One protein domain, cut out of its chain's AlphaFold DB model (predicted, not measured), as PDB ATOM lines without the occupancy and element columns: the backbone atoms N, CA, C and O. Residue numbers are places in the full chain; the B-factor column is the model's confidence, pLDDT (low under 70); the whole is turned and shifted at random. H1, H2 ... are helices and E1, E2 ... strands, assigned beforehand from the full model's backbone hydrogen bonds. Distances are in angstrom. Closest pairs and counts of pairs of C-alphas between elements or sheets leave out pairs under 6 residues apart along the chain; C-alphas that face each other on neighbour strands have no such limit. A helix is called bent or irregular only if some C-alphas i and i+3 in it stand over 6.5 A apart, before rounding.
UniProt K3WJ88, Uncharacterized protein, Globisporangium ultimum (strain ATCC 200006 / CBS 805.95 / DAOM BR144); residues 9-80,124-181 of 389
ATOM      1  N   VAL A   9      18.602-123.865  18.566       95.31
ATOM      2  CA  VAL A   9      19.746-124.773  18.738       95.31
ATOM      3  C   VAL A   9      19.501-125.816  19.840       95.31
ATOM      4  O   VAL A   9      19.708-127.008  19.619       95.31
ATOM      5  N   PHE A  10      18.965-125.414  20.997       96.25
ATOM      6  CA  PHE A  10      18.690-126.326  22.114       96.25
ATOM      7  C   PHE A  10      17.445-127.182  21.874       96.25
ATOM      8  O   PHE A  10      17.418-128.359  22.244       96.25
ATOM      9  N   THR A  11      16.430-126.628  21.204       94.94
ATOM     10  CA  THR A  11      15.271-127.405  20.741       94.94
ATOM     11  C   THR A  11      15.710-128.515  19.788       94.94
ATOM     12  O   THR A  11      15.294-129.659  19.943       94.94
ATOM     13  N   ARG A  12      16.606-128.214  18.842       95.75
ATOM     14  CA  ARG A  12      17.132-129.203  17.894       95.75
ATOM     15  C   ARG A  12      17.899-130.322  18.577       95.75
ATOM     16  O   ARG A  12      17.603-131.478  18.292       95.75
ATOM     17  N   LEU A  13      18.784-129.996  19.517       96.50
ATOM     18  CA  LEU A  13      19.501-131.007  20.294       96.50
ATOM     19  C   LEU A  13      18.558-131.901  21.105       96.50
ATOM     20  O   LEU A  13      18.761-133.112  21.183       96.50
ATOM     21  N   THR A  14      17.512-131.314  21.685       96.56
ATOM     22  CA  THR A  14      16.498-132.059  22.438       96.56
ATOM     23  C   THR A  14      15.725-133.007  21.516       96.56
ATOM     24  O   THR A  14      15.520-134.171  21.857       96.56
ATOM     25  N   ASN A  15      15.366-132.546  20.316       97.00
ATOM     26  CA  ASN A  15      14.717-133.377  19.302       97.00
ATOM     27  C   ASN A  15      15.642-134.506  18.828       97.00
ATOM     28  O   ASN A  15      15.192-135.645  18.730       97.00
ATOM     29  N   PHE A  16      16.937-134.239  18.623       97.62
ATOM     30  CA  PHE A  16      17.910-135.283  18.295       97.62
ATOM     31  C   PHE A  16      17.964-136.370  19.376       97.62
ATOM     32  O   PHE A  16      17.904-137.557  19.065       97.62
ATOM     33  N   ALA A  17      18.004-135.972  20.651       97.75
ATOM     34  CA  ALA A  17      18.013-136.907  21.776       97.75
ATOM     35  C   ALA A  17      16.731-137.760  21.874       97.75
ATOM     36  O   ALA A  17      16.752-138.822  22.495       97.75
ATOM     37  N   SER A  18      15.631-137.310  21.261       97.88
ATOM     38  CA  SER A  18      14.360-138.039  21.208       97.88
ATOM     39  C   SER A  18      14.265-139.061  20.068       97.88
ATOM     40  O   SER A  18      13.331-139.863  20.056       97.88
ATOM     41  N   PHE A  19      15.209-139.059  19.118       98.19
ATOM     42  CA  PHE A  19      15.196-140.018  18.015       98.19
ATOM     43  C   PHE A  19      15.470-141.455  18.474       98.19
ATOM     44  O   PHE A  19      16.115-141.658  19.505       98.19
ATOM     45  N   PRO A  20      15.019-142.467  17.706       98.38
ATOM     46  CA  PRO A  20      15.346-143.863  17.975       98.38
ATOM     47  C   PRO A  20      16.866-144.089  18.126       98.38
ATOM     48  O   PRO A  20      17.635-143.483  17.372       98.38
ATOM     49  N   PRO A  21      17.328-144.933  19.073       98.25
ATOM     50  CA  PRO A  21      18.759-145.133  19.323       98.25
ATOM     51  C   PRO A  21      19.551-145.575  18.089       98.25
ATOM     52  O   PRO A  21      20.649-145.082  17.860       98.25
ATOM     53  N   ASP A  22      18.968-146.439  17.260       97.94
ATOM     54  CA  ASP A  22      19.548-146.886  15.993       97.94
ATOM     55  C   ASP A  22      19.772-145.718  15.022       97.94
ATOM     56  O   ASP A  22      20.814-145.642  14.380       97.94
ATOM     57  N   LEU A  23      18.839-144.761  14.952       98.38
ATOM     58  CA  LEU A  23      19.002-143.570  14.118       98.38
ATOM     59  C   LEU A  23      20.086-142.641  14.676       98.38
ATOM     60  O   LEU A  23      20.854-142.057  13.911       98.38
ATOM     61  N   GLN A  24      20.173-142.503  16.000       98.50
ATOM     62  CA  GLN A  24      21.245-141.730  16.632       98.50
ATOM     63  C   GLN A  24      22.621-142.349  16.353       98.50
ATOM     64  O   GLN A  24      23.580-141.616  16.108       98.50
ATOM     65  N   ASP A  25      22.724-143.676  16.381       98.12
ATOM     66  CA  ASP A  25      23.971-144.394  16.124       98.12
ATOM     67  C   ASP A  25      24.364-144.338  14.643       98.12
ATOM     68  O   ASP A  25      25.513-144.005  14.349       98.12
ATOM     69  N   ASP A  26      23.411-144.501  13.721       98.31
ATOM     70  CA  ASP A  26      23.640-144.267  12.289       98.31
ATOM     71  C   ASP A  26      24.113-142.832  12.024       98.31
ATOM     72  O   ASP A  26      25.051-142.606  11.262       98.31
ATOM     73  N   THR A  27      23.505-141.849  12.695       98.44
ATOM     74  CA  THR A  27      23.883-140.433  12.560       98.44
ATOM     75  C   THR A  27      25.322-140.196  13.008       98.44
ATOM     76  O   THR A  27      26.075-139.511  12.315       98.44
ATOM     77  N   LYS A  28      25.741-140.787  14.135       97.75
ATOM     78  CA  LYS A  28      27.133-140.705  14.612       97.75
ATOM     79  C   LYS A  28      28.092-141.415  13.657       97.75
ATOM     80  O   LYS A  28      29.130-140.852  13.314       97.75
ATOM     81  N   GLY A  29      27.738-142.615  13.193       97.69
ATOM     82  CA  GLY A  29      28.535-143.373  12.228       97.69
ATOM     83  C   GLY A  29      28.746-142.592  10.930       97.69
ATOM     84  O   GLY A  29      29.873-142.459  10.444       97.69
ATOM     85  N   PHE A  30      27.684-141.974  10.415       98.25
ATOM     86  CA  PHE A  30      27.774-141.133   9.230       98.25
ATOM     87  C   PHE A  30      28.511-139.811   9.493       98.25
ATOM     88  O   PHE A  30      29.262-139.345   8.638       98.25
ATOM     89  N   GLN A  31      28.391-139.213  10.681       97.62
ATOM     90  CA  GLN A  31      29.199-138.049  11.061       97.62
ATOM     91  C   GLN A  31      30.701-138.372  11.009       97.62
ATOM     92  O   GLN A  31      31.481-137.587  10.463       97.62
ATOM     93  N   GLU A  32      31.127-139.530  11.518       96.88
ATOM     94  CA  GLU A  32      32.521-139.973  11.394       96.88
ATOM     95  C   GLU A  32      32.941-140.159   9.932       96.88
ATOM     96  O   GLU A  32      34.055-139.783   9.547       96.88
ATOM     97  N   TYR A  33      32.045-140.704   9.104       97.38
ATOM     98  CA  TYR A  33      32.257-140.812   7.665       97.38
ATOM     99  C   TYR A  33      32.458-139.432   7.022       97.38
ATOM    100  O   TYR A  33      33.416-139.256   6.263       97.38
ATOM    101  N   LEU A  34      31.630-138.438   7.359       97.06
ATOM    102  CA  LEU A  34      31.757-137.067   6.858       97.06
ATOM    103  C   LEU A  34      33.102-136.441   7.239       97.06
ATOM    104  O   LEU A  34      33.740-135.820   6.394       97.06
ATOM    105  N   VAL A  35      33.581-136.641   8.470       95.62
ATOM    106  CA  VAL A  35      34.900-136.144   8.909       95.62
ATOM    107  C   VAL A  35      36.026-136.702   8.034       95.62
ATOM    108  O   VAL A  35      36.918-135.955   7.628       95.62
ATOM    109  N   ARG A  36      35.981-138.000   7.711       96.50
ATOM    110  CA  ARG A  36      37.009-138.673   6.897       96.50
ATOM    111  C   ARG A  36      36.915-138.322   5.409       96.50
ATOM    112  O   ARG A  36      37.939-138.298   4.735       96.50
ATOM    113  N   ASN A  37      35.711-138.030   4.913       96.88
ATOM    114  CA  ASN A  37      35.416-137.883   3.484       96.88
ATOM    115  C   ASN A  37      34.919-136.478   3.094       96.88
ATOM    116  O   ASN A  37      34.327-136.305   2.031       96.88
ATOM    117  N   LYS A  38      35.149-135.446   3.916       95.06
ATOM    118  CA  LYS A  38      34.569-134.107   3.693       95.06
ATOM    119  C   LYS A  38      34.847-133.528   2.303       95.06
ATOM    120  O   LYS A  38      33.932-133.013   1.675       95.06
ATOM    121  N   ALA A  39      36.065-133.697   1.789       94.19
ATOM    122  CA  ALA A  39      36.471-133.162   0.489       94.19
ATOM    123  C   ALA A  39      35.765-133.828  -0.707       94.19
ATOM    124  O   ALA A  39      35.779-133.270  -1.798       94.19
ATOM    125  N   SER A  40      35.180-135.019  -0.526       95.38
ATOM    126  CA  SER A  40      34.380-135.686  -1.563       95.38
ATOM    127  C   SER A  40      32.878-135.469  -1.407       95.38
ATOM    128  O   SER A  40      32.132-135.812  -2.316       95.38
ATOM    129  N   VAL A  41      32.424-134.971  -0.253       96.44
ATOM    130  CA  VAL A  41      30.994-134.764   0.029       96.44
ATOM    131  C   VAL A  41      30.588-133.312  -0.192       96.44
ATOM    132  O   VAL A  41      29.506-133.053  -0.711       96.44
ATOM    133  N   PHE A  42      31.439-132.371   0.205       96.56
ATOM    134  CA  PHE A  42      31.138-130.949   0.145       96.56
ATOM    135  C   PHE A  42      31.921-130.271  -0.973       96.56
ATOM    136  O   PHE A  42      33.086-130.574  -1.228       96.56
ATOM    137  N   GLU A  43      31.274-129.300  -1.602       95.50
ATOM    138  CA  GLU A  43      31.831-128.500  -2.681       95.50
ATOM    139  C   GLU A  43      31.642-127.012  -2.379       95.50
ATOM    140  O   GLU A  43      30.796-126.598  -1.585       95.50
ATOM    141  N   THR A  44      32.428-126.166  -3.042       93.44
ATOM    142  CA  THR A  44      32.220-124.718  -2.975       93.44
ATOM    143  C   THR A  44      31.169-124.292  -3.999       93.44
ATOM    144  O   THR A  44      31.443-124.203  -5.197       93.44
ATOM    145  N   HIS A  45      29.972-123.951  -3.529       89.00
ATOM    146  CA  HIS A  45      28.896-123.428  -4.360       89.00
ATOM    147  C   HIS A  45      28.948-121.899  -4.424       89.00
ATOM    148  O   HIS A  45      28.971-121.209  -3.404       89.00
ATOM    149  N   LYS A  46      28.922-121.339  -5.638       85.81
ATOM    150  CA  LYS A  46      28.760-119.893  -5.835       85.81
ATOM    151  C   LYS A  46      27.283-119.536  -5.749       85.81
ATOM    152  O   LYS A  46      26.495-119.933  -6.605       85.81
ATOM    153  N   THR A  47      26.910-118.760  -4.739       79.31
ATOM    154  CA  THR A  47      25.558-118.199  -4.662       79.31
ATOM    155  C   THR A  47      25.442-116.970  -5.571       79.31
ATOM    156  O   THR A  47      26.436-116.312  -5.887       79.31
ATOM    157  N   LYS A  48      24.217-116.639  -6.012       70.81
ATOM    158  CA  LYS A  48      23.940-115.545  -6.971       70.81
ATOM    159  C   LYS A  48      24.428-114.153  -6.507       70.81
ATOM    160  O   LYS A  48      24.449-113.234  -7.315       70.81
ATOM    161  N   LEU A  49      24.831-114.003  -5.240       61.78
ATOM    162  CA  LEU A  49      25.240-112.750  -4.591       61.78
ATOM    163  C   LEU A  49      26.687-112.772  -4.045       61.78
ATOM    164  O   LEU A  49      26.986-112.152  -3.032       61.78
ATOM    165  N   VAL A  50      27.624-113.415  -4.757       55.22
ATOM    166  CA  VAL A  50      29.096-113.282  -4.577       55.22
ATOM    167  C   VAL A  50      29.708-114.080  -3.411       55.22
ATOM    168  O   VAL A  50      30.917-114.304  -3.411       55.22
ATOM    169  N   LYS A  51      28.923-114.613  -2.466       76.81
ATOM    170  CA  LYS A  51      29.466-115.501  -1.423       76.81
ATOM    171  C   LYS A  51      29.568-116.943  -1.924       76.81
ATOM    172  O   LYS A  51      28.563-117.575  -2.262       76.81
ATOM    173  N   SER A  52      30.800-117.439  -1.990       83.50
ATOM    174  CA  SER A  52      31.101-118.865  -2.084       83.50
ATOM    175  C   SER A  52      30.758-119.534  -0.756       83.50
ATOM    176  O   SER A  52      31.111-119.010   0.299       83.50
ATOM    177  N   VAL A  53      30.065-120.665  -0.810       88.25
ATOM    178  CA  VAL A  53      29.612-121.410   0.367       88.25
ATOM    179  C   VAL A  53      30.092-122.844   0.230       88.25
ATOM    180  O   VAL A  53      29.811-123.487  -0.779       88.25
ATOM    181  N   TYR A  54      30.813-123.337   1.231       93.69
ATOM    182  CA  TYR A  54      31.162-124.749   1.333       93.69
ATOM    183  C   TYR A  54      29.926-125.529   1.795       93.69
ATOM    184  O   TYR A  54      29.444-125.324   2.910       93.69
ATOM    185  N   SER A  55      29.343-126.335   0.910       95.38
ATOM    186  CA  SER A  55      28.050-126.989   1.137       95.38
ATOM    187  C   SER A  55      27.875-128.243   0.283       95.38
ATOM    188  O   SER A  55      28.689-128.545  -0.582       95.38
ATOM    189  N   VAL A  56      26.776-128.958   0.501       97.06
ATOM    190  CA  VAL A  56      26.305-130.067  -0.333       97.06
ATOM    191  C   VAL A  56      24.824-129.852  -0.646       97.06
ATOM    192  O   VAL A  56      24.092-129.315   0.184       97.06
ATOM    193  N   LYS A  57      24.357-130.236  -1.838       97.00
ATOM    194  CA  LYS A  57      22.912-130.239  -2.127       97.00
ATOM    195  C   LYS A  57      22.216-131.343  -1.337       97.00
ATOM    196  O   LYS A  57      22.767-132.439  -1.249       97.00
ATOM    197  N   GLY A  58      20.994-131.110  -0.864       97.19
ATOM    198  CA  GLY A  58      20.220-132.126  -0.144       97.19
ATOM    199  C   GLY A  58      20.123-133.450  -0.907       97.19
ATOM    200  O   GLY A  58      20.466-134.493  -0.362       97.19
ATOM    201  N   SER A  59      19.818-133.423  -2.209       97.00
ATOM    202  CA  SER A  59      19.732-134.650  -3.017       97.00
ATOM    203  C   SER A  59      21.063-135.410  -3.100       97.00
ATOM    204  O   SER A  59      21.086-136.640  -3.122       97.00
ATOM    205  N   ALA A  60      22.184-134.682  -3.150       97.25
ATOM    206  CA  ALA A  60      23.519-135.270  -3.188       97.25
ATOM    207  C   ALA A  60      23.895-135.872  -1.827       97.25
ATOM    208  O   ALA A  60      24.420-136.981  -1.781       97.25
ATOM    209  N   LEU A  61      23.559-135.195  -0.725       98.19
ATOM    210  CA  LEU A  61      23.737-135.719   0.628       98.19
ATOM    211  C   LEU A  61      22.978-137.040   0.817       98.19
ATOM    212  O   LEU A  61      23.563-138.015   1.281       98.19
ATOM    213  N   ILE A  62      21.714-137.098   0.390       98.06
ATOM    214  CA  ILE A  62      20.898-138.319   0.453       98.06
ATOM    215  C   ILE A  62      21.542-139.461  -0.338       98.06
ATOM    216  O   ILE A  62      21.636-140.577   0.169       98.06
ATOM    217  N   ALA A  63      22.049-139.193  -1.545       97.06
ATOM    218  CA  ALA A  63      22.744-140.201  -2.346       97.06
ATOM    219  C   ALA A  63      24.020-140.729  -1.660       97.06
ATOM    220  O   ALA A  63      24.281-141.932  -1.689       97.06
ATOM    221  N   VAL A  64      24.790-139.854  -1.002       97.88
ATOM    222  CA  VAL A  64      25.979-140.254  -0.229       97.88
ATOM    223  C   VAL A  64      25.589-141.125   0.969       97.88
ATOM    224  O   VAL A  64      26.242-142.140   1.207       97.88
ATOM    225  N   ILE A  65      24.517-140.782   1.692       98.31
ATOM    226  CA  ILE A  65      24.030-141.584   2.827       98.31
ATOM    227  C   ILE A  65      23.550-142.961   2.356       98.31
ATOM    228  O   ILE A  65      23.893-143.965   2.973       98.31
ATOM    229  N   ILE A  66      22.808-143.036   1.245       97.75
ATOM    230  CA  ILE A  66      22.365-144.310   0.651       97.75
ATOM    231  C   ILE A  66      23.565-145.211   0.359       97.75
ATOM    232  O   ILE A  66      23.565-146.377   0.749       97.75
ATOM    233  N   LYS A  67      24.599-144.661  -0.284       97.06
ATOM    234  CA  LYS A  67      25.819-145.406  -0.598       97.06
ATOM    235  C   LYS A  67      26.526-145.895   0.669       97.06
ATOM    236  O   LYS A  67      26.949-147.044   0.728       97.06
ATOM    237  N   TRP A  68      26.625-145.047   1.692       97.75
ATOM    238  CA  TRP A  68      27.209-145.429   2.977       97.75
ATOM    239  C   TRP A  68      26.427-146.568   3.654       97.75
ATOM    240  O   TRP A  68      27.034-147.528   4.122       97.75
ATOM    241  N   LEU A  69      25.090-146.520   3.635       97.25
ATOM    242  CA  LEU A  69      24.238-147.593   4.164       97.25
ATOM    243  C   LEU A  69      24.445-148.924   3.418       97.25
ATOM    244  O   LEU A  69      24.434-149.987   4.034       97.25
ATOM    245  N   GLU A  70      24.638-148.881   2.099       95.62
ATOM    246  CA  GLU A  70      24.933-150.075   1.294       95.62
ATOM    247  C   GLU A  70      26.285-150.692   1.650       95.62
ATOM    248  O   GLU A  70      26.393-151.912   1.774       95.62
ATOM    249  N   GLU A  71      27.304-149.857   1.857       95.75
ATOM    250  CA  GLU A  71      28.629-150.296   2.292       95.75
ATOM    251  C   GLU A  71      28.559-150.970   3.673       95.75
ATOM    252  O   GLU A  71      29.089-152.070   3.832       95.75
ATOM    253  N   GLN A  72      27.837-150.383   4.634       95.06
ATOM    254  CA  GLN A  72      27.640-150.980   5.963       95.06
ATOM    255  C   GLN A  72      26.913-152.330   5.891       95.06
ATOM    256  O   GLN A  72      27.363-153.311   6.478       95.06
ATOM    257  N   GLN A  73      25.847-152.430   5.092       93.50
ATOM    258  CA  GLN A  73      25.106-153.683   4.934       93.50
ATOM    259  C   GLN A  73      25.973-154.811   4.340       93.50
ATOM    260  O   GLN A  73      25.825-155.978   4.714       93.50
ATOM    261  N   LEU A  74      26.875-154.482   3.409       93.00
ATOM    262  CA  LEU A  74      27.820-155.447   2.842       93.00
ATOM    263  C   LEU A  74      28.878-155.884   3.863       93.00
ATOM    264  O   LEU A  74      29.239-157.062   3.892       93.00
ATOM    265  N   GLU A  75      29.365-154.962   4.697       92.06
ATOM    266  CA  GLU A  75      30.312-155.259   5.779       92.06
ATOM    267  C   GLU A  75      29.691-156.179   6.837       92.06
ATOM    268  O   GLU A  75      30.304-157.186   7.210       92.06
ATOM    269  N   ASP A  76      28.450-155.908   7.241       91.31
ATOM    270  CA  ASP A  76      27.706-156.730   8.198       91.31
ATOM    271  C   ASP A  76      27.467-158.138   7.653       91.31
ATOM    272  O   ASP A  76      27.802-159.128   8.313       91.31
ATOM    273  N   ALA A  77      27.000-158.237   6.402       91.62
ATOM    274  CA  ALA A  77      26.810-159.516   5.729       91.62
ATOM    275  C   ALA A  77      28.124-160.307   5.638       91.62
ATOM    276  O   ALA A  77      28.135-161.513   5.869       91.62
ATOM    277  N   ALA A  78      29.252-159.653   5.344       90.38
ATOM    278  CA  ALA A  78      30.557-160.310   5.290       90.38
ATOM    279  C   ALA A  78      31.059-160.764   6.675       90.38
ATOM    280  O   ALA A  78      31.773-161.770   6.775       90.38
ATOM    281  N   SER A  79      30.698-160.043   7.741       88.75
ATOM    282  CA  SER A  79      31.096-160.362   9.115       88.75
ATOM    283  C   SER A  79      30.438-161.650   9.630       88.75
ATOM    284  O   SER A  79      31.109-162.457  10.281       88.75
ATOM    285  N   ASP A  80      29.189-161.913   9.237       83.94
ATOM    286  CA  ASP A  80      28.437-163.111   9.627       83.94
ATOM    287  C   ASP A  80      28.996-164.404   9.014       83.94
ATOM    288  O   ASP A  80      28.881-165.485   9.600       83.94
ATOM    289  N   PRO A 124      15.722-149.102  -3.078       90.88
ATOM    290  CA  PRO A 124      14.554-149.440  -2.275       90.88
ATOM    291  C   PRO A 124      14.029-148.217  -1.515       90.88
ATOM    292  O   PRO A 124      14.808-147.476  -0.911       90.88
ATOM    293  N   HIS A 125      12.708-148.017  -1.520       92.56
ATOM    294  CA  HIS A 125      12.061-146.863  -0.882       92.56
ATOM    295  C   HIS A 125      12.477-146.701   0.588       92.56
ATOM    296  O   HIS A 125      12.836-145.607   1.011       92.56
ATOM    297  N   GLU A 126      12.513-147.805   1.334       94.75
ATOM    298  CA  GLU A 126      12.906-147.849   2.749       94.75
ATOM    299  C   GLU A 126      14.321-147.301   2.985       94.75
ATOM    300  O   GLU A 126      14.567-146.581   3.951       94.75
ATOM    301  N   ARG A 127      15.259-147.577   2.069       95.19
ATOM    302  CA  ARG A 127      16.639-147.081   2.171       95.19
ATOM    303  C   ARG A 127      16.704-145.579   1.932       95.19
ATOM    304  O   ARG A 127      17.427-144.876   2.633       95.19
ATOM    305  N   ARG A 128      15.934-145.082   0.962       95.75
ATOM    306  CA  ARG A 128      15.826-143.641   0.715       95.75
ATOM    307  C   ARG A 128      15.211-142.927   1.919       95.75
ATOM    308  O   ARG A 128      15.722-141.889   2.325       95.75
ATOM    309  N   GLU A 129      14.165-143.494   2.510       96.94
ATOM    310  CA  GLU A 129      13.528-142.955   3.713       96.94
ATOM    311  C   GLU A 129      14.500-142.909   4.897       96.94
ATOM    312  O   GLU A 129      14.653-141.859   5.523       96.94
ATOM    313  N   ARG A 130      15.243-143.995   5.150       97.81
ATOM    314  CA  ARG A 130      16.275-144.019   6.195       97.81
ATOM    315  C   ARG A 130      17.368-142.979   5.952       97.81
ATOM    316  O   ARG A 130      17.789-142.305   6.887       97.81
ATOM    317  N   ALA A 131      17.794-142.800   4.703       98.19
ATOM    318  CA  ALA A 131      18.772-141.777   4.357       98.19
ATOM    319  C   ALA A 131      18.265-140.352   4.646       98.19
ATOM    320  O   ALA A 131      19.024-139.534   5.165       98.19
ATOM    321  N   HIS A 132      16.984-140.070   4.387       98.00
ATOM    322  CA  HIS A 132      16.362-138.804   4.788       98.00
ATOM    323  C   HIS A 132      16.326-138.638   6.307       98.00
ATOM    324  O   HIS A 132      16.708-137.581   6.802       98.00
ATOM    325  N   GLN A 133      15.946-139.676   7.056       98.19
ATOM    326  CA  GLN A 133      15.948-139.629   8.523       98.19
ATOM    327  C   GLN A 133      17.341-139.301   9.083       98.19
ATOM    328  O   GLN A 133      17.458-138.468   9.981       98.19
ATOM    329  N   ILE A 134      18.400-139.909   8.535       98.56
ATOM    330  CA  ILE A 134      19.785-139.614   8.930       98.56
ATOM    331  C   ILE A 134      20.149-138.167   8.577       98.56
ATOM    332  O   ILE A 134      20.742-137.470   9.395       98.56
ATOM    333  N   ALA A 135      19.773-137.682   7.390       98.38
ATOM    334  CA  ALA A 135      20.047-136.305   6.983       98.38
ATOM    335  C   ALA A 135      19.380-135.270   7.908       98.38
ATOM    336  O   ALA A 135      20.033-134.317   8.332       98.38
ATOM    337  N   GLU A 136      18.116-135.482   8.276       98.19
ATOM    338  CA  GLU A 136      17.407-134.657   9.264       98.19
ATOM    339  C   GLU A 136      18.090-134.732  10.637       98.19
ATOM    340  O   GLU A 136      18.326-133.714  11.294       98.19
ATOM    341  N   ALA A 137      18.495-135.930  11.062       98.31
ATOM    342  CA  ALA A 137      19.184-136.126  12.329       98.31
ATOM    343  C   ALA A 137      20.558-135.436  12.393       98.31
ATOM    344  O   ALA A 137      20.936-134.922  13.452       98.31
ATOM    345  N   LEU A 138      21.275-135.317  11.272       98.31
ATOM    346  CA  LEU A 138      22.497-134.507  11.174       98.31
ATOM    347  C   LEU A 138      22.226-133.009  11.382       98.31
ATOM    348  O   LEU A 138      23.070-132.310  11.946       98.31
ATOM    349  N   VAL A 139      21.060-132.507  10.962       97.19
ATOM    350  CA  VAL A 139      20.660-131.113  11.219       97.19
ATOM    351  C   VAL A 139      20.298-130.911  12.688       97.19
ATOM    352  O   VAL A 139      20.755-129.964  13.329       97.19
ATOM    353  N   HIS A 140      19.513-131.824  13.256       97.00
ATOM    354  CA  HIS A 140      19.109-131.750  14.659       97.00
ATOM    355  C   HIS A 140      20.284-131.881  15.640       97.00
ATOM    356  O   HIS A 140      20.294-131.224  16.680       97.00
ATOM    357  N   SER A 141      21.290-132.688  15.301       97.00
ATOM    358  CA  SER A 141      22.507-132.862  16.107       97.00
ATOM    359  C   SER A 141      23.508-131.708  15.987       97.00
ATOM    360  O   SER A 141      24.486-131.684  16.734       97.00
ATOM    361  N   GLY A 142      23.290-130.751  15.078       95.62
ATOM    362  CA  GLY A 142      24.225-129.647  14.868       95.62
ATOM    363  C   GLY A 142      25.470-130.022  14.077       95.62
ATOM    364  O   GLY A 142      26.499-129.362  14.200       95.62
ATOM    365  N   VAL A 143      25.411-131.095  13.287       96.62
ATOM    366  CA  VAL A 143      26.488-131.451  12.355       96.62
ATOM    367  C   VAL A 143      26.370-130.619  11.084       96.62
ATOM    368  O   VAL A 143      27.363-130.076  10.587       96.62
ATOM    369  N   LEU A 144      25.140-130.494  10.590       96.38
ATOM    370  CA  LEU A 144      24.779-129.779   9.376       96.38
ATOM    371  C   LEU A 144      23.720-128.712   9.671       96.38
ATOM    372  O   LEU A 144      22.997-128.790  10.657       96.38
ATOM    373  N   THR A 145      23.597-127.719   8.798       94.56
ATOM    374  CA  THR A 145      22.507-126.739   8.853       94.56
ATOM    375  C   THR A 145      22.101-126.321   7.441       94.56
ATOM    376  O   THR A 145      22.975-126.199   6.577       94.56
ATOM    377  N   PRO A 146      20.812-126.070   7.159       94.31
ATOM    378  CA  PRO A 146      20.418-125.436   5.907       94.31
ATOM    379  C   PRO A 146      21.077-124.058   5.761       94.31
ATOM    380  O   PRO A 146      21.259-123.329   6.735       94.31
ATOM    381  N   TYR A 147      21.452-123.685   4.540       91.62
ATOM    382  CA  TYR A 147      22.193-122.448   4.279       91.62
ATOM    383  C   TYR A 147      21.430-121.175   4.674       91.62
ATOM    384  O   TYR A 147      22.059-120.206   5.096       91.62
ATOM    385  N   ASP A 148      20.103-121.185   4.522       88.19
ATOM    386  CA  ASP A 148      19.218-120.033   4.748       88.19
ATOM    387  C   ASP A 148      18.666-119.949   6.188       88.19
ATOM    388  O   ASP A 148      17.872-119.061   6.512       88.19
ATOM    389  N   ASP A 149      19.073-120.873   7.053       84.81
ATOM    390  CA  ASP A 149      18.496-121.100   8.379       84.81
ATOM    391  C   ASP A 149      18.782-119.965   9.382       84.81
ATOM    392  O   ASP A 149      17.953-119.630  10.237       84.81
ATOM    393  N   ASP A 150      19.933-119.306   9.224       73.06
ATOM    394  CA  ASP A 150      20.338-118.120   9.985       73.06
ATOM    395  C   ASP A 150      19.795-116.802   9.399       73.06
ATOM    396  O   ASP A 150      19.796-115.787  10.092       73.06
ATOM    397  N   ILE A 151      19.291-116.805   8.155       70.06
ATOM    398  CA  ILE A 151      18.861-115.593   7.430       70.06
ATOM    399  C   ILE A 151      17.338-115.424   7.427       70.06
ATOM    400  O   ILE A 151      16.843-114.308   7.587       70.06
ATOM    401  N   LYS A 152      16.578-116.500   7.195       64.75
ATOM    402  CA  LYS A 152      15.137-116.407   6.886       64.75
ATOM    403  C   LYS A 152      14.210-116.771   8.045       64.75
ATOM    404  O   LYS A 152      13.009-116.544   7.936       64.75
ATOM    405  N   HIS A 153      14.742-117.322   9.136       61.09
ATOM    406  CA  HIS A 153      13.924-118.042  10.115       61.09
ATOM    407  C   HIS A 153      14.009-117.527  11.554       61.09
ATOM    408  O   HIS A 153      13.600-118.255  12.451       61.09
ATOM    409  N   LEU A 154      14.490-116.299  11.799       67.62
ATOM    410  CA  LEU A 154      14.627-115.785  13.173       67.62
ATOM    411  C   LEU A 154      13.317-115.905  13.983       67.62
ATOM    412  O   LEU A 154      13.366-116.294  15.144       67.62
ATOM    413  N   ASP A 155      12.170-115.687  13.325       72.00
ATOM    414  CA  ASP A 155      10.828-115.755  13.924       72.00
ATOM    415  C   ASP A 155       9.903-116.794  13.257       72.00
ATOM    416  O   ASP A 155       8.703-116.847  13.532       72.00
ATOM    417  N   ALA A 156      10.427-117.605  12.332       77.75
ATOM    418  CA  ALA A 156       9.613-118.583  11.617       77.75
ATOM    419  C   ALA A 156       9.483-119.880  12.433       77.75
ATOM    420  O   ALA A 156      10.461-120.303  13.062       77.75
ATOM    421  N   PRO A 157       8.321-120.560  12.392       82.50
ATOM    422  CA  PRO A 157       8.219-121.900  12.951       82.50
ATOM    423  C   PRO A 157       9.230-122.837  12.265       82.50
ATOM    424  O   PRO A 157       9.564-122.624  11.093       82.50
ATOM    425  N   PRO A 158       9.714-123.875  12.973       85.62
ATOM    426  CA  PRO A 158      10.505-124.934  12.361       85.62
ATOM    427  C   PRO A 158       9.808-125.485  11.106       85.62
ATOM    428  O   PRO A 158       8.594-125.693  11.152       85.62
ATOM    429  N   PRO A 159      10.534-125.713   9.998       90.06
ATOM    430  CA  PRO A 159       9.959-126.381   8.840       90.06
ATOM    431  C   PRO A 159       9.642-127.845   9.168       90.06
ATOM    432  O   PRO A 159      10.263-128.438  10.051       90.06
ATOM    433  N   ASP A 160       8.725-128.442   8.408       89.94
ATOM    434  CA  ASP A 160       8.410-129.874   8.527       89.94
ATOM    435  C   ASP A 160       9.608-130.764   8.149       89.94
ATOM    436  O   ASP A 160       9.741-131.878   8.650       89.94
ATOM    437  N   GLN A 161      10.472-130.273   7.251       93.25
ATOM    438  CA  GLN A 161      11.702-130.925   6.793       93.25
ATOM    439  C   GLN A 161      12.808-129.884   6.636       93.25
ATOM    440  O   GLN A 161      12.590-128.839   6.013       93.25
ATOM    441  N   TYR A 162      13.994-130.172   7.168       94.94
ATOM    442  CA  TYR A 162      15.163-129.310   7.017       94.94
ATOM    443  C   TYR A 162      15.963-129.609   5.748       94.94
ATOM    444  O   TYR A 162      16.682-128.732   5.270       94.94
ATOM    445  N   VAL A 163      15.875-130.826   5.206       96.38
ATOM    446  CA  VAL A 163      16.680-131.272   4.066       96.38
ATOM    447  C   VAL A 163      15.794-131.558   2.859       96.38
ATOM    448  O   VAL A 163      15.260-132.654   2.698       96.38
ATOM    449  N   GLN A 164      15.700-130.581   1.954       95.56
ATOM    450  CA  GLN A 164      15.070-130.762   0.645       95.56
ATOM    451  C   GLN A 164      16.114-130.963  -0.455       95.56
ATOM    452  O   GLN A 164      17.248-130.495  -0.362       95.56
ATOM    453  N   ASP A 165      15.716-131.612  -1.551       94.25
ATOM    454  CA  ASP A 165      16.616-132.011  -2.643       94.25
ATOM    455  C   ASP A 165      17.479-130.857  -3.194       94.25
ATOM    456  O   ASP A 165      18.654-131.049  -3.516       94.25
ATOM    457  N   ASN A 166      16.910-129.652  -3.287       94.06
ATOM    458  CA  ASN A 166      17.572-128.483  -3.870       94.06
ATOM    459  C   ASN A 166      18.222-127.550  -2.843       94.06
ATOM    460  O   ASN A 166      18.879-126.585  -3.248       94.06
ATOM    461  N   ASP A 167      18.061-127.824  -1.551       92.81
ATOM    462  CA  ASP A 167      18.611-126.974  -0.504       92.81
ATOM    463  C   ASP A 167      20.122-127.161  -0.399       92.81
ATOM    464  O   ASP A 167      20.662-128.252  -0.596       92.81
ATOM    465  N   LEU A 168      20.819-126.064  -0.097       94.81
ATOM    466  CA  LEU A 168      22.234-126.110   0.244       94.81
ATOM    467  C   LEU A 168      22.366-126.399   1.735       94.81
ATOM    468  O   LEU A 168      21.878-125.635   2.566       94.81
ATOM    469  N   ILE A 169      23.063-127.480   2.055       96.12
ATOM    470  CA  ILE A 169      23.326-127.931   3.415       96.12
ATOM    471  C   ILE A 169      24.793-127.657   3.747       96.12
ATOM    472  O   ILE A 169      25.697-128.066   3.019       96.12
ATOM    473  N   VAL A 170      25.032-126.933   4.835       94.88
ATOM    474  CA  VAL A 170      26.342-126.411   5.238       94.88
ATOM    475  C   VAL A 170      26.849-127.174   6.462       94.88
ATOM    476  O   VAL A 170      26.085-127.354   7.412       94.88
ATOM    477  N   PRO A 171      28.122-127.603   6.490       95.38
ATOM    478  CA  PRO A 171      28.717-128.185   7.684       95.38
ATOM    479  C   PRO A 171      29.006-127.111   8.740       95.38
ATOM    480  O   PRO A 171      29.599-126.077   8.432       95.38
ATOM    481  N   VAL A 172      28.608-127.378   9.987       93.00
ATOM    482  CA  VAL A 172      28.820-126.482  11.147       93.00
ATOM    483  C   VAL A 172      29.493-127.173  12.331       93.00
ATOM    484  O   VAL A 172      29.848-126.520  13.311       93.00
ATOM    485  N   ALA A 173      29.682-128.493  12.252       90.00
ATOM    486  CA  ALA A 173      30.465-129.216  13.237       90.00
ATOM    487  C   ALA A 173      31.971-129.061  13.002       90.00
ATOM    488  O   ALA A 173      32.491-129.104  11.878       90.00
ATOM    489  N   ARG A 174      32.687-129.015  14.126       86.38
ATOM    490  CA  ARG A 174      34.144-128.970  14.155       86.38
ATOM    491  C   ARG A 174      34.744-130.138  13.373       86.38
ATOM    492  O   ARG A 174      34.397-131.297  13.587       86.38
ATOM    493  N   GLY A 175      35.701-129.831  12.503       87.25
ATOM    494  CA  GLY A 175      36.450-130.820  11.722       87.25
ATOM    495  C   GLY A 175      35.906-131.059  10.312       87.25
ATOM    496  O   GLY A 175      36.701-131.394   9.428       87.25
ATOM    497  N   ILE A 176      34.613-130.810  10.075       88.06
ATOM    498  CA  ILE A 176      34.014-130.818   8.728       88.06
ATOM    499  C   ILE A 176      33.762-129.419   8.167       88.06
ATOM    500  O   ILE A 176      33.685-129.282   6.952       88.06
ATOM    501  N   GLU A 177      33.683-128.395   9.014       87.06
ATOM    502  CA  GLU A 177      33.612-126.996   8.587       87.06
ATOM    503  C   GLU A 177      34.917-126.510   7.922       87.06
ATOM    504  O   GLU A 177      36.019-126.966   8.250       87.06
ATOM    505  N   GLU A 178      34.786-125.563   6.992       83.44
ATOM    506  CA  GLU A 178      35.906-124.756   6.473       83.44
ATOM    507  C   GLU A 178      35.995-123.381   7.147       83.44
ATOM    508  O   GLU A 178      37.022-122.708   7.065       83.44
ATOM    509  N   LEU A 179      34.922-122.946   7.814       77.25
ATOM    510  CA  LEU A 179      34.893-121.661   8.492       77.25
ATOM    511  C   LEU A 179      35.727-121.744   9.773       77.25
ATOM    512  O   LEU A 179      35.500-122.590  10.629       77.25
ATOM    513  N   HIS A 180      36.689-120.834   9.918       85.12
ATOM    514  CA  HIS A 180      37.473-120.664  11.146       85.12
ATOM    515  C   HIS A 180      36.785-119.729  12.153       85.12
ATOM    516  O   HIS A 180      37.449-119.108  12.983       85.12
ATOM    517  N   THR A 181      35.467-119.582  12.044       90.56
ATOM    518  CA  THR A 181      34.652-118.722  12.900       90.56
ATOM    519  C   THR A 181      34.064-119.520  14.054       90.56
ATOM    520  O   THR A 181      33.868-120.730  13.974       90.56
TER     521      THR A 181
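This is residues 9 to 80 and 124 to 181 of the 389 residues of an uncharacterized protein of Globisporangium ultimum (strain ATCC 200006 / CBS 805.95 / DAOM BR144) (UniProt K3WJ88). Helix H4 lies in the middle of the helices, with H2 and H3 packed crosswise on it and H1 packed on its last residues, 137 to 140; a small, strongly twisted sheet of four short strands sits where one end each of H2, H3 and H4 meets it. The free end of H3, residues 73 to 80, sticks out as an arm on one side, and the loop of residues 150 to 157 also sticks out. The printed part has 130 residues, with four named helices and four named strands in the order H1 H2 E1 E2 H3 H4 E3 E4; the sheet's order is E1 E2 E4 E3, antiparallel throughout, and the class is mixed, helices and strands. The whole is compact, with a radius of gyration of the C-alphas of 14.9 A, yet elongated, spanning 51 by 30 by 28 A.

H1 is residues 9 to 17, 12.6 A long, beginning at C-alpha 9 (19.746, -124.773, 18.738). H2, residues 21 to 41, measures 25.1 A; it has a kink of 66 degrees near residue 35 and is irregular, C-alphas 36 and 39 being 8.5 A apart. E1, residues 43 to 46, is 9.7 A, and E2, residues 52 to 57, is 14.0 A. H3, residues 58 to 80, is 33.5 A and ends at C-alpha 80 (28.437, -163.111, 9.627). H4 is residues 125 to 140, 22.8 A. E3 is residues 144 to 146, 7.1 A; E4, residues 168 to 171, is 10.1 A and ends at C-alpha 171 (28.717, -128.185, 7.684).

H4 is the hub. With residues 137 to 140 alone it touches H1, closest at the C-alphas of Arg 12 and His 140, 4.6 A, at a steep tilt of 42 degrees, opposite ways. It touches H2 about perpendicular, at 82 degrees, closest at C-alphas 27 and 134, 5.5 A. It touches H3 at a steep tilt of 68 degrees, only just short of perpendicular, closest at C-alphas 65 and 131, 5.5 A. H1 and H3 are apart. H2, H3 and H4 only graze the sheet. E1 and E2 form a hairpin, with N 45 and O 53 at 2.8 A; E2 and E4 have N 169 and O 56 at 2.8 A; E3 and E4, also a hairpin, have N 170 and O 145 at 2.8 A. Every O i to N i+4 pair is within hydrogen-bond range in H1, H3 and H4; in H2 15 of 17 are.

The C-alphas farthest apart, those of Leu 49 and Asp 80, are 52.4 A apart. Residues 81 to 123 are not printed; C-alphas 80 and 124 are 22.8 A apart across that cut. E3 to E4 is a long link of 21 residues. The mean pLDDT of the printed part is 92.1; residues 49 to 50 and 152 to 154 are under 70.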